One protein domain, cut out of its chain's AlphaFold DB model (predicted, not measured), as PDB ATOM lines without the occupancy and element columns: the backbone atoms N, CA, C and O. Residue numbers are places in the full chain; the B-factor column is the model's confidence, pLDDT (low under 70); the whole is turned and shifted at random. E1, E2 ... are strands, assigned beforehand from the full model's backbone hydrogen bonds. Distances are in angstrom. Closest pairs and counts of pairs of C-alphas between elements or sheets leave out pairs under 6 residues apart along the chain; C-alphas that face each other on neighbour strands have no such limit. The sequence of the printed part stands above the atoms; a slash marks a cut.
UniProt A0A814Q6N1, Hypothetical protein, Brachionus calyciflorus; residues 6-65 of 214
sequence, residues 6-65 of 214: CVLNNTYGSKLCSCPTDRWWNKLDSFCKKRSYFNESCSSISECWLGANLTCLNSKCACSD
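What this domain is: This is residues 6 to 65 of the 214 residues of the protein "Hypothetical protein" of Brachionus calyciflorus (UniProt A0A814Q6N1). Three small two-stranded hairpins follow one another along an elongated domain: E1 and E2 at one end, E3 and E4 in the middle, E5 and E6 at the other end. The long unnamed stretch of residues 35 to 53 loops round beside the last hairpin, and with it makes a larger head at that end. The printed part has 60 residues with no named helix and six strands, E1 to E6 in order, in three separate antiparallel sheets, E1 - E2, E3 - E4 and E5 - E6. The class is all strand, though the strands hold 25 of the 60 residues. The whole is only just loose, close to compact, with a radius of gyration of the C-alphas of 12.8 A and spans of 38 by 20 by 18 A.

Where its parts are: E1, residues 6 to 9, begins at C-alpha 6 at (-16.178, 6.043, -9.880). E2, residues 14 to 18, is the longest strand, 12.4 A. E3 has residues 23 to 26, and E4 residues 31 to 34. E5 has residues 54 to 57. E6, residues 60 to 63, ends at C-alpha 63 at (-0.348, -11.717, 8.421).

How they stand to each other: E1 and E2 form an antiparallel hairpin at 146 degrees, with N 7 and O 16 2.9 A apart. The closest C-alphas of E2 and E3 are those of Cys 17 and Trp 25, 6.7 A apart. The hairpin E3 and E4 is antiparallel at 137 degrees, with N 24 and O 33 2.9 A apart. E4 and E5 are apart. The hairpin E5 and E6 is antiparallel at 127 degrees, with N 55 and O 62 2.8 A apart.

The domain as a whole: The two C-alphas farthest apart, those of Asn 10 and Asp 65, are 38.6 A apart. The printed part has no cut. The link from E4 to E5, 19 residues, is long; the others are tight. Mean pLDDT of the printed part is 80.0, and residues 6 to 18 are under 70.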
ATOM      1  N   CYS A   6     -15.522   7.163  -9.215       61.97
ATOM      2  CA  CYS A   6     -16.178   6.043  -9.880       61.97
ATOM      3  C   CYS A   6     -16.372   6.387 -11.350       61.97
ATOM      4  O   CYS A   6     -17.223   7.210 -11.682       61.97
ATOM      5  N   VAL A   7     -15.598   5.757 -12.227       59.78
ATOM      6  CA  VAL A   7     -15.749   5.920 -13.675       59.78
ATOM      7  C   VAL A   7     -16.481   4.700 -14.225       59.78
ATOM      8  O   VAL A   7     -16.158   3.564 -13.880       59.78
ATOM      9  N   LEU A   8     -17.495   4.919 -15.060       54.22
ATOM     10  CA  LEU A   8     -18.139   3.847 -15.817       54.22
ATOM     11  C   LEU A   8     -17.174   3.380 -16.909       54.22
ATOM     12  O   LEU A   8     -16.833   4.144 -17.809       54.22
ATOM     13  N   ASN A   9     -16.717   2.131 -16.825       54.19
ATOM     14  CA  ASN A   9     -15.951   1.518 -17.897       54.19
ATOM     15  C   ASN A   9     -16.927   1.022 -18.977       54.19
ATOM     16  O   ASN A   9     -17.503  -0.063 -18.858       54.19
ATOM     17  N   ASN A  10     -17.120   1.836 -20.019       52.22
ATOM     18  CA  ASN A  10     -18.046   1.570 -21.127       52.22
ATOM     19  C   ASN A  10     -17.672   0.349 -21.987       52.22
ATOM     20  O   ASN A  10     -18.476  -0.065 -22.816       52.22
ATOM     21  N   THR A  11     -16.505  -0.263 -21.779       50.28
ATOM     22  CA  THR A  11     -16.078  -1.466 -22.512       50.28
ATOM     23  C   THR A  11     -16.541  -2.769 -21.844       50.28
ATOM     24  O   THR A  11     -16.604  -3.799 -22.504       50.28
ATOM     25  N   TYR A  12     -16.889  -2.736 -20.548       53.09
ATOM     26  CA  TYR A  12     -17.261  -3.929 -19.759       53.09
ATOM     27  C   TYR A  12     -18.494  -3.738 -18.856       53.09
ATOM     28  O   TYR A  12     -18.814  -4.621 -18.064       53.09
ATOM     29  N   GLY A  13     -19.161  -2.579 -18.904       52.28
ATOM     30  CA  GLY A  13     -20.338  -2.294 -18.071       52.28
ATOM     31  C   GLY A  13     -20.063  -2.242 -16.560       52.28
ATOM     32  O   GLY A  13     -20.996  -2.326 -15.765       52.28
ATOM     33  N   SER A  14     -18.800  -2.110 -16.130       53.31
ATOM     34  CA  SER A  14     -18.418  -2.099 -14.710       53.31
ATOM     35  C   SER A  14     -18.004  -0.701 -14.233       53.31
ATOM     36  O   SER A  14     -17.283   0.026 -14.915       53.31
ATOM     37  N   LYS A  15     -18.471  -0.299 -13.041       58.09
ATOM     38  CA  LYS A  15     -18.023   0.932 -12.368       58.09
ATOM     39  C   LYS A  15     -16.651   0.682 -11.740       58.09
ATOM     40  O   LYS A  15     -16.545  -0.063 -10.766       58.09
ATOM     41  N   LEU A  16     -15.609   1.304 -12.289       60.97
ATOM     42  CA  LEU A  16     -14.275   1.314 -11.702       60.97
ATOM     43  C   LEU A  16     -14.230   2.423 -10.647       60.97
ATOM     44  O   LEU A  16     -14.078   3.601 -10.970       60.97
ATOM     45  N   CYS A  17     -14.420   2.038  -9.390       68.38
ATOM     46  CA  CYS A  17     -14.384   2.943  -8.250       68.38
ATOM     47  C   CYS A  17     -13.039   2.848  -7.537       68.38
ATOM     48  O   CYS A  17     -12.682   1.793  -7.014       68.38
ATOM     49  N   SER A  18     -12.299   3.956  -7.525       69.56
ATOM     50  CA  SER A  18     -11.021   4.068  -6.829       69.56
ATOM     51  C   SER A  18     -11.193   4.819  -5.510       69.56
ATOM     52  O   SER A  18     -11.829   5.876  -5.458       69.56
ATOM     53  N   CYS A  19     -10.625   4.256  -4.444       76.25
ATOM     54  CA  CYS A  19     -10.585   4.842  -3.110       76.25
ATOM     55  C   CYS A  19      -9.148   5.263  -2.759       76.25
ATOM     56  O   CYS A  19      -8.200   4.684  -3.295       76.25
ATOM     57  N   PRO A  20      -8.964   6.209  -1.819       78.25
ATOM     58  CA  PRO A  20      -7.667   6.462  -1.191       78.25
ATOM     59  C   PRO A  20      -7.040   5.186  -0.595       78.25
ATOM     60  O   PRO A  20      -7.747   4.223  -0.294       78.25
ATOM     61  N   THR A  21      -5.718   5.172  -0.407       77.50
ATOM     62  CA  THR A  21      -4.950   3.974  -0.004       77.50
ATOM     63  C   THR A  21      -5.342   3.402   1.365       77.50
ATOM     64  O   THR A  21      -5.209   2.198   1.579       77.50
ATOM     65  N   ASP A  22      -5.884   4.222   2.268       79.56
ATOM     66  CA  ASP A  22      -6.404   3.832   3.588       79.56
ATOM     67  C   ASP A  22      -7.847   3.288   3.541       79.56
ATOM     68  O   ASP A  22      -8.409   2.891   4.568       79.56
ATOM     69  N   ARG A  23      -8.467   3.257   2.355       84.94
ATOM     70  CA  ARG A  23      -9.871   2.890   2.152       84.94
ATOM     71  C   ARG A  23     -10.058   1.831   1.073       84.94
ATOM     72  O   ARG A  23      -9.192   1.580   0.233       84.94
ATOM     73  N   TRP A  24     -11.219   1.191   1.104       84.81
ATOM     74  CA  TRP A  24     -11.630   0.181   0.138       84.81
ATOM     75  C   TRP A  24     -13.069   0.409  -0.309       84.81
ATOM     76  O   TRP A  24     -13.887   0.965   0.426       84.81
ATOM     77  N   TRP A  25     -13.366   0.006  -1.544       83.88
ATOM     78  CA  TRP A  25     -14.680   0.208  -2.140       83.88
ATOM     79  C   TRP A  25     -15.663  -0.858  -1.663       83.88
ATOM     80  O   TRP A  25     -15.551  -2.027  -2.045       83.88
ATOM     81  N   ASN A  26     -16.656  -0.454  -0.873       83.19
ATOM     82  CA  ASN A  26     -17.749  -1.333  -0.495       83.19
ATOM     83  C   ASN A  26     -18.840  -1.291  -1.576       83.19
ATOM     84  O   ASN A  26     -19.469  -0.257  -1.793       83.19
ATOM     85  N   LYS A  27     -19.064  -2.424  -2.256       78.69
ATOM     86  CA  LYS A  27     -20.062  -2.530  -3.333       78.69
ATOM     87  C   LYS A  27     -21.509  -2.447  -2.837       78.69
ATOM     88  O   LYS A  27     -22.349  -1.989  -3.601       78.69
ATOM     89  N   LEU A  28     -21.793  -2.887  -1.608       79.88
ATOM     90  CA  LEU A  28     -23.144  -2.870  -1.034       79.88
ATOM     91  C   LEU A  28     -23.563  -1.440  -0.693       79.88
ATOM     92  O   LEU A  28     -24.630  -0.994  -1.098       79.88
ATOM     93  N   ASP A  29     -22.675  -0.700  -0.031       80.12
ATOM     94  CA  ASP A  29     -22.958   0.665   0.423       80.12
ATOM     95  C   ASP A  29     -22.579   1.739  -0.611       80.12
ATOM     96  O   ASP A  29     -22.801   2.924  -0.382       80.12
ATOM     97  N   SER A  30     -21.977   1.340  -1.740       81.56
ATOM     98  CA  SER A  30     -21.468   2.240  -2.787       81.56
ATOM     99  C   SER A  30     -20.604   3.388  -2.238       81.56
ATOM    100  O   SER A  30     -20.706   4.530  -2.687       81.56
ATOM    101  N   PHE A  31     -19.750   3.087  -1.253       83.12
ATOM    102  CA  PHE A  31     -18.920   4.075  -0.563       83.12
ATOM    103  C   PHE A  31     -17.565   3.488  -0.129       83.12
ATOM    104  O   PHE A  31     -17.435   2.299   0.167       83.12
ATOM    105  N   CYS A  32     -16.540   4.341  -0.047       83.44
ATOM    106  CA  CYS A  32     -15.212   3.972   0.445       83.44
ATOM    107  C   CYS A  32     -15.164   3.856   1.980       83.44
ATOM    108  O   CYS A  32     -15.069   4.866   2.691       83.44
ATOM    109  N   LYS A  33     -15.149   2.627   2.503       86.12
ATOM    110  CA  LYS A  33     -14.963   2.354   3.936       86.12
ATOM    111  C   LYS A  33     -13.484   2.347   4.314       86.12
ATOM    112  O   LYS A  33     -12.622   2.081   3.479       86.12
ATOM    113  N   LYS A  34     -13.190   2.665   5.578       87.75
ATOM    114  CA  LYS A  34     -11.836   2.541   6.136       87.75
ATOM    115  C   LYS A  34     -11.407   1.075   6.073       87.75
ATOM    116  O   LYS A  34     -12.230   0.189   6.306       87.75
ATOM    117  N   ARG A  35     -10.147   0.830   5.716       87.75
ATOM    118  CA  ARG A  35      -9.565  -0.511   5.778       87.75
ATOM    119  C   ARG A  35      -9.431  -0.970   7.227       87.75
ATOM    120  O   ARG A  35      -9.056  -0.176   8.089       87.75
ATOM    121  N   SER A  36      -9.719  -2.242   7.445       90.62
ATOM    122  CA  SER A  36      -9.573  -2.935   8.716       90.62
ATOM    123  C   SER A  36      -8.090  -3.134   9.056       90.62
ATOM    124  O   SER A  36      -7.265  -3.433   8.180       90.62
ATOM    125  N   TYR A  37      -7.743  -2.945  10.328       90.75
ATOM    126  CA  TYR A  37      -6.399  -3.147  10.871       90.75
ATOM    127  C   TYR A  37      -6.194  -4.568  11.417       90.75
ATOM    128  O   TYR A  37      -7.067  -5.426  11.296       90.75
ATOM    129  N   PHE A  38      -5.017  -4.857  11.977       89.69
ATOM    130  CA  PHE A  38      -4.690  -6.191  12.484       89.69
ATOM    131  C   PHE A  38      -5.741  -6.710  13.488       89.69
ATOM    132  O   PHE A  38      -6.126  -6.001  14.414       89.69
ATOM    133  N   ASN A  39      -6.165  -7.968  13.314       90.81
ATOM    134  CA  ASN A  39      -7.183  -8.692  14.090       90.81
ATOM    135  C   ASN A  39      -8.621  -8.129  13.996       90.81
ATOM    136  O   ASN A  39      -9.525  -8.655  14.649       90.81
ATOM    137  N   GLU A  40      -8.861  -7.112  13.165       93.06
ATOM    138  CA  GLU A  40     -10.206  -6.618  12.865       93.06
ATOM    139  C   GLU A  40     -10.907  -7.494  11.824       93.06
ATOM    140  O   GLU A  40     -10.266  -8.179  11.025       93.06
ATOM    141  N   SER A  41     -12.240  -7.468  11.835       92.12
ATOM    142  CA  SER A  41     -13.059  -8.268  10.930       92.12
ATOM    143  C   SER A  41     -12.877  -7.864   9.465       92.12
ATOM    144  O   SER A  41     -12.766  -6.681   9.134       92.12
ATOM    145  N   CYS A  42     -12.897  -8.860   8.587       91.88
ATOM    146  CA  CYS A  42     -12.878  -8.687   7.140       91.88
ATOM    147  C   CYS A  42     -13.650  -9.820   6.462       91.88
ATOM    148  O   CYS A  42     -13.765 -10.914   7.010       91.88
ATOM    149  N   SER A  43     -14.154  -9.575   5.256       90.25
ATOM    150  CA  SER A  43     -14.693 -10.621   4.373       90.25
ATOM    151  C   SER A  43     -13.787 -10.899   3.170       90.25
ATOM    152  O   SER A  43     -13.849 -11.967   2.566       90.25
ATOM    153  N   SER A  44     -12.917  -9.953   2.819       87.00
ATOM    154  CA  SER A  44     -12.013 -10.042   1.678       87.00
ATOM    155  C   SER A  44     -10.693  -9.310   1.933       87.00
ATOM    156  O   SER A  44     -10.602  -8.407   2.762       87.00
ATOM    157  N   ILE A  45      -9.639  -9.689   1.201       84.56
ATOM    158  CA  ILE A  45      -8.298  -9.091   1.339       84.56
ATOM    159  C   ILE A  45      -8.278  -7.584   1.055       84.56
ATOM    160  O   ILE A  45      -7.490  -6.850   1.646       84.56
ATOM    161  N   SER A  46      -9.166  -7.104   0.180       83.31
ATOM    162  CA  SER A  46      -9.268  -5.686  -0.155       83.31
ATOM    163  C   SER A  46      -9.775  -4.842   1.010       83.31
ATOM    164  O   SER A  46      -9.640  -3.627   0.932       83.31
ATOM    165  N   GLU A  47     -10.298  -5.442   2.079       89.00
ATOM    166  CA  GLU A  47     -10.735  -4.742   3.289       89.00
ATOM    167  C   GLU A  47      -9.575  -4.470   4.239       89.00
ATOM    168  O   GLU A  47      -9.646  -3.529   5.019       89.00
ATOM    169  N   CYS A  48      -8.486  -5.234   4.153       90.25
ATOM    170  CA  CYS A  48      -7.347  -5.102   5.052       90.25
ATOM    171  C   CYS A  48      -6.390  -3.982   4.626       90.25
ATOM    172  O   CYS A  48      -6.298  -3.602   3.449       90.25
ATOM    173  N   TRP A  49      -5.658  -3.428   5.597       86.62
ATOM    174  CA  TRP A  49      -4.641  -2.410   5.336       86.62
ATOM    175  C   TRP A  49      -3.449  -3.003   4.551       86.62
ATOM    176  O   TRP A  49      -2.643  -3.767   5.076       86.62
ATOM    177  N   LEU A  50      -3.291  -2.560   3.295       79.69
ATOM    178  CA  LEU A  50      -2.220  -2.966   2.369       79.69
ATOM    179  C   LEU A  50      -0.796  -2.576   2.805       79.69
ATOM    180  O   LEU A  50       0.110  -3.395   2.723       79.69
ATOM    181  N   GLY A  51      -0.582  -1.352   3.301       80.38
ATOM    182  CA  GLY A  51       0.712  -0.886   3.831       80.38
ATOM    183  C   GLY A  51       1.251  -1.668   5.035       80.38
ATOM    184  O   GLY A  51       2.418  -1.513   5.371       80.38
ATOM    185  N   ALA A  52       0.434  -2.523   5.655       83.50
ATOM    186  CA  ALA A  52       0.846  -3.418   6.730       83.50
ATOM    187  C   ALA A  52       1.004  -4.886   6.268       83.50
ATOM    188  O   ALA A  52       1.291  -5.754   7.091       83.50
ATOM    189  N   ASN A  53       0.832  -5.156   4.963       86.94
ATOM    190  CA  ASN A  53       0.871  -6.480   4.329       86.94
ATOM    191  C   ASN A  53      -0.079  -7.509   4.978       86.94
ATOM    192  O   ASN A  53       0.278  -8.665   5.206       86.94
ATOM    193  N   LEU A  54      -1.294  -7.060   5.314       89.44
ATOM    194  CA  LEU A  54      -2.335  -7.887   5.923       89.44
ATOM    195  C   LEU A  54      -3.186  -8.592   4.860       89.44
ATOM    196  O   LEU A  54      -3.551  -8.003   3.842       89.44
ATOM    197  N   THR A  55      -3.574  -9.832   5.142       91.00
ATOM    198  CA  THR A  55      -4.522 -10.625   4.358       91.00
ATOM    199  C   THR A  55      -5.746 -10.978   5.199       91.00
ATOM    200  O   THR A  55      -5.692 -10.992   6.428       91.00
ATOM    201  N   CYS A  56      -6.881 -11.234   4.546       91.19
ATOM    202  CA  CYS A  56      -8.086 -11.651   5.255       91.19
ATOM    203  C   CYS A  56      -8.067 -13.168   5.471       91.19
ATOM    204  O   CYS A  56      -8.239 -13.928   4.518       91.19
ATOM    205  N   LEU A  57      -7.843 -13.604   6.710       90.12
ATOM    206  CA  LEU A  57      -7.778 -15.007   7.116       90.12
ATOM    207  C   LEU A  57      -8.783 -15.251   8.241       90.12
ATOM    208  O   LEU A  57      -8.792 -14.535   9.238       90.12
ATOM    209  N   ASN A  58      -9.634 -16.270   8.098       90.00
ATOM    210  CA  ASN A  58     -10.664 -16.612   9.093       90.00
ATOM    211  C   ASN A  58     -11.538 -15.410   9.501       90.00
ATOM    212  O   ASN A  58     -11.827 -15.197  10.678       90.00
ATOM    213  N   SER A  59     -11.948 -14.613   8.512       91.12
ATOM    214  CA  SER A  59     -12.724 -13.377   8.685       91.12
ATOM    215  C   SER A  59     -12.031 -12.281   9.506       91.12
ATOM    216  O   SER A  59     -12.704 -11.405  10.052       91.12
ATOM    217  N   LYS A  60     -10.696 -12.320   9.619       92.75
ATOM    218  CA  LYS A  60      -9.894 -11.293  10.292       92.75
ATOM    219  C   LYS A  60      -8.661 -10.896   9.490       92.75
ATOM    220  O   LYS A  60      -8.046 -11.725   8.826       92.75
ATOM    221  N   CYS A  61      -8.271  -9.630   9.573       91.88
ATOM    222  CA  CYS A  61      -7.039  -9.161   8.953       91.88
ATOM    223  C   CYS A  61      -5.830  -9.644   9.758       91.88
ATOM    224  O   CYS A  61      -5.628  -9.238  10.902       91.88
ATOM    225  N   ALA A  62      -5.017 -10.508   9.168       91.38
ATOM    226  CA  ALA A  62      -3.847 -11.108   9.797       91.38
ATOM    227  C   ALA A  62      -2.665 -11.126   8.823       91.38
ATOM    228  O   ALA A  62      -2.799 -10.771   7.654       91.38
ATOM    229  N   CYS A  63      -1.489 -11.518   9.303       90.19
ATOM    230  CA  CYS A  63      -0.348 -11.717   8.421       90.19
ATOM    231  C   CYS A  63      -0.553 -12.940   7.535       90.19
ATOM    232  O   CYS A  63      -1.103 -13.949   7.976       90.19
ATOM    233  N   SER A  64      -0.098 -12.839   6.286       82.25
ATOM    234  CA  SER A  64      -0.016 -13.990   5.392       82.25
ATOM    235  C   SER A  64       0.825 -15.089   6.037       82.25
ATOM    236  O   SER A  64       1.819 -14.766   6.673       82.25
ATOM    237  N   ASP A  65       0.411 -16.351   5.884       83.31
ATOM    238  CA  ASP A  65       1.009 -17.550   6.503       83.31
ATOM    239  C   ASP A  65       1.659 -17.297   7.877       83.31
ATOM    240  O   ASP A  65       2.819 -16.896   7.981       83.31
TER     241      ASP A  65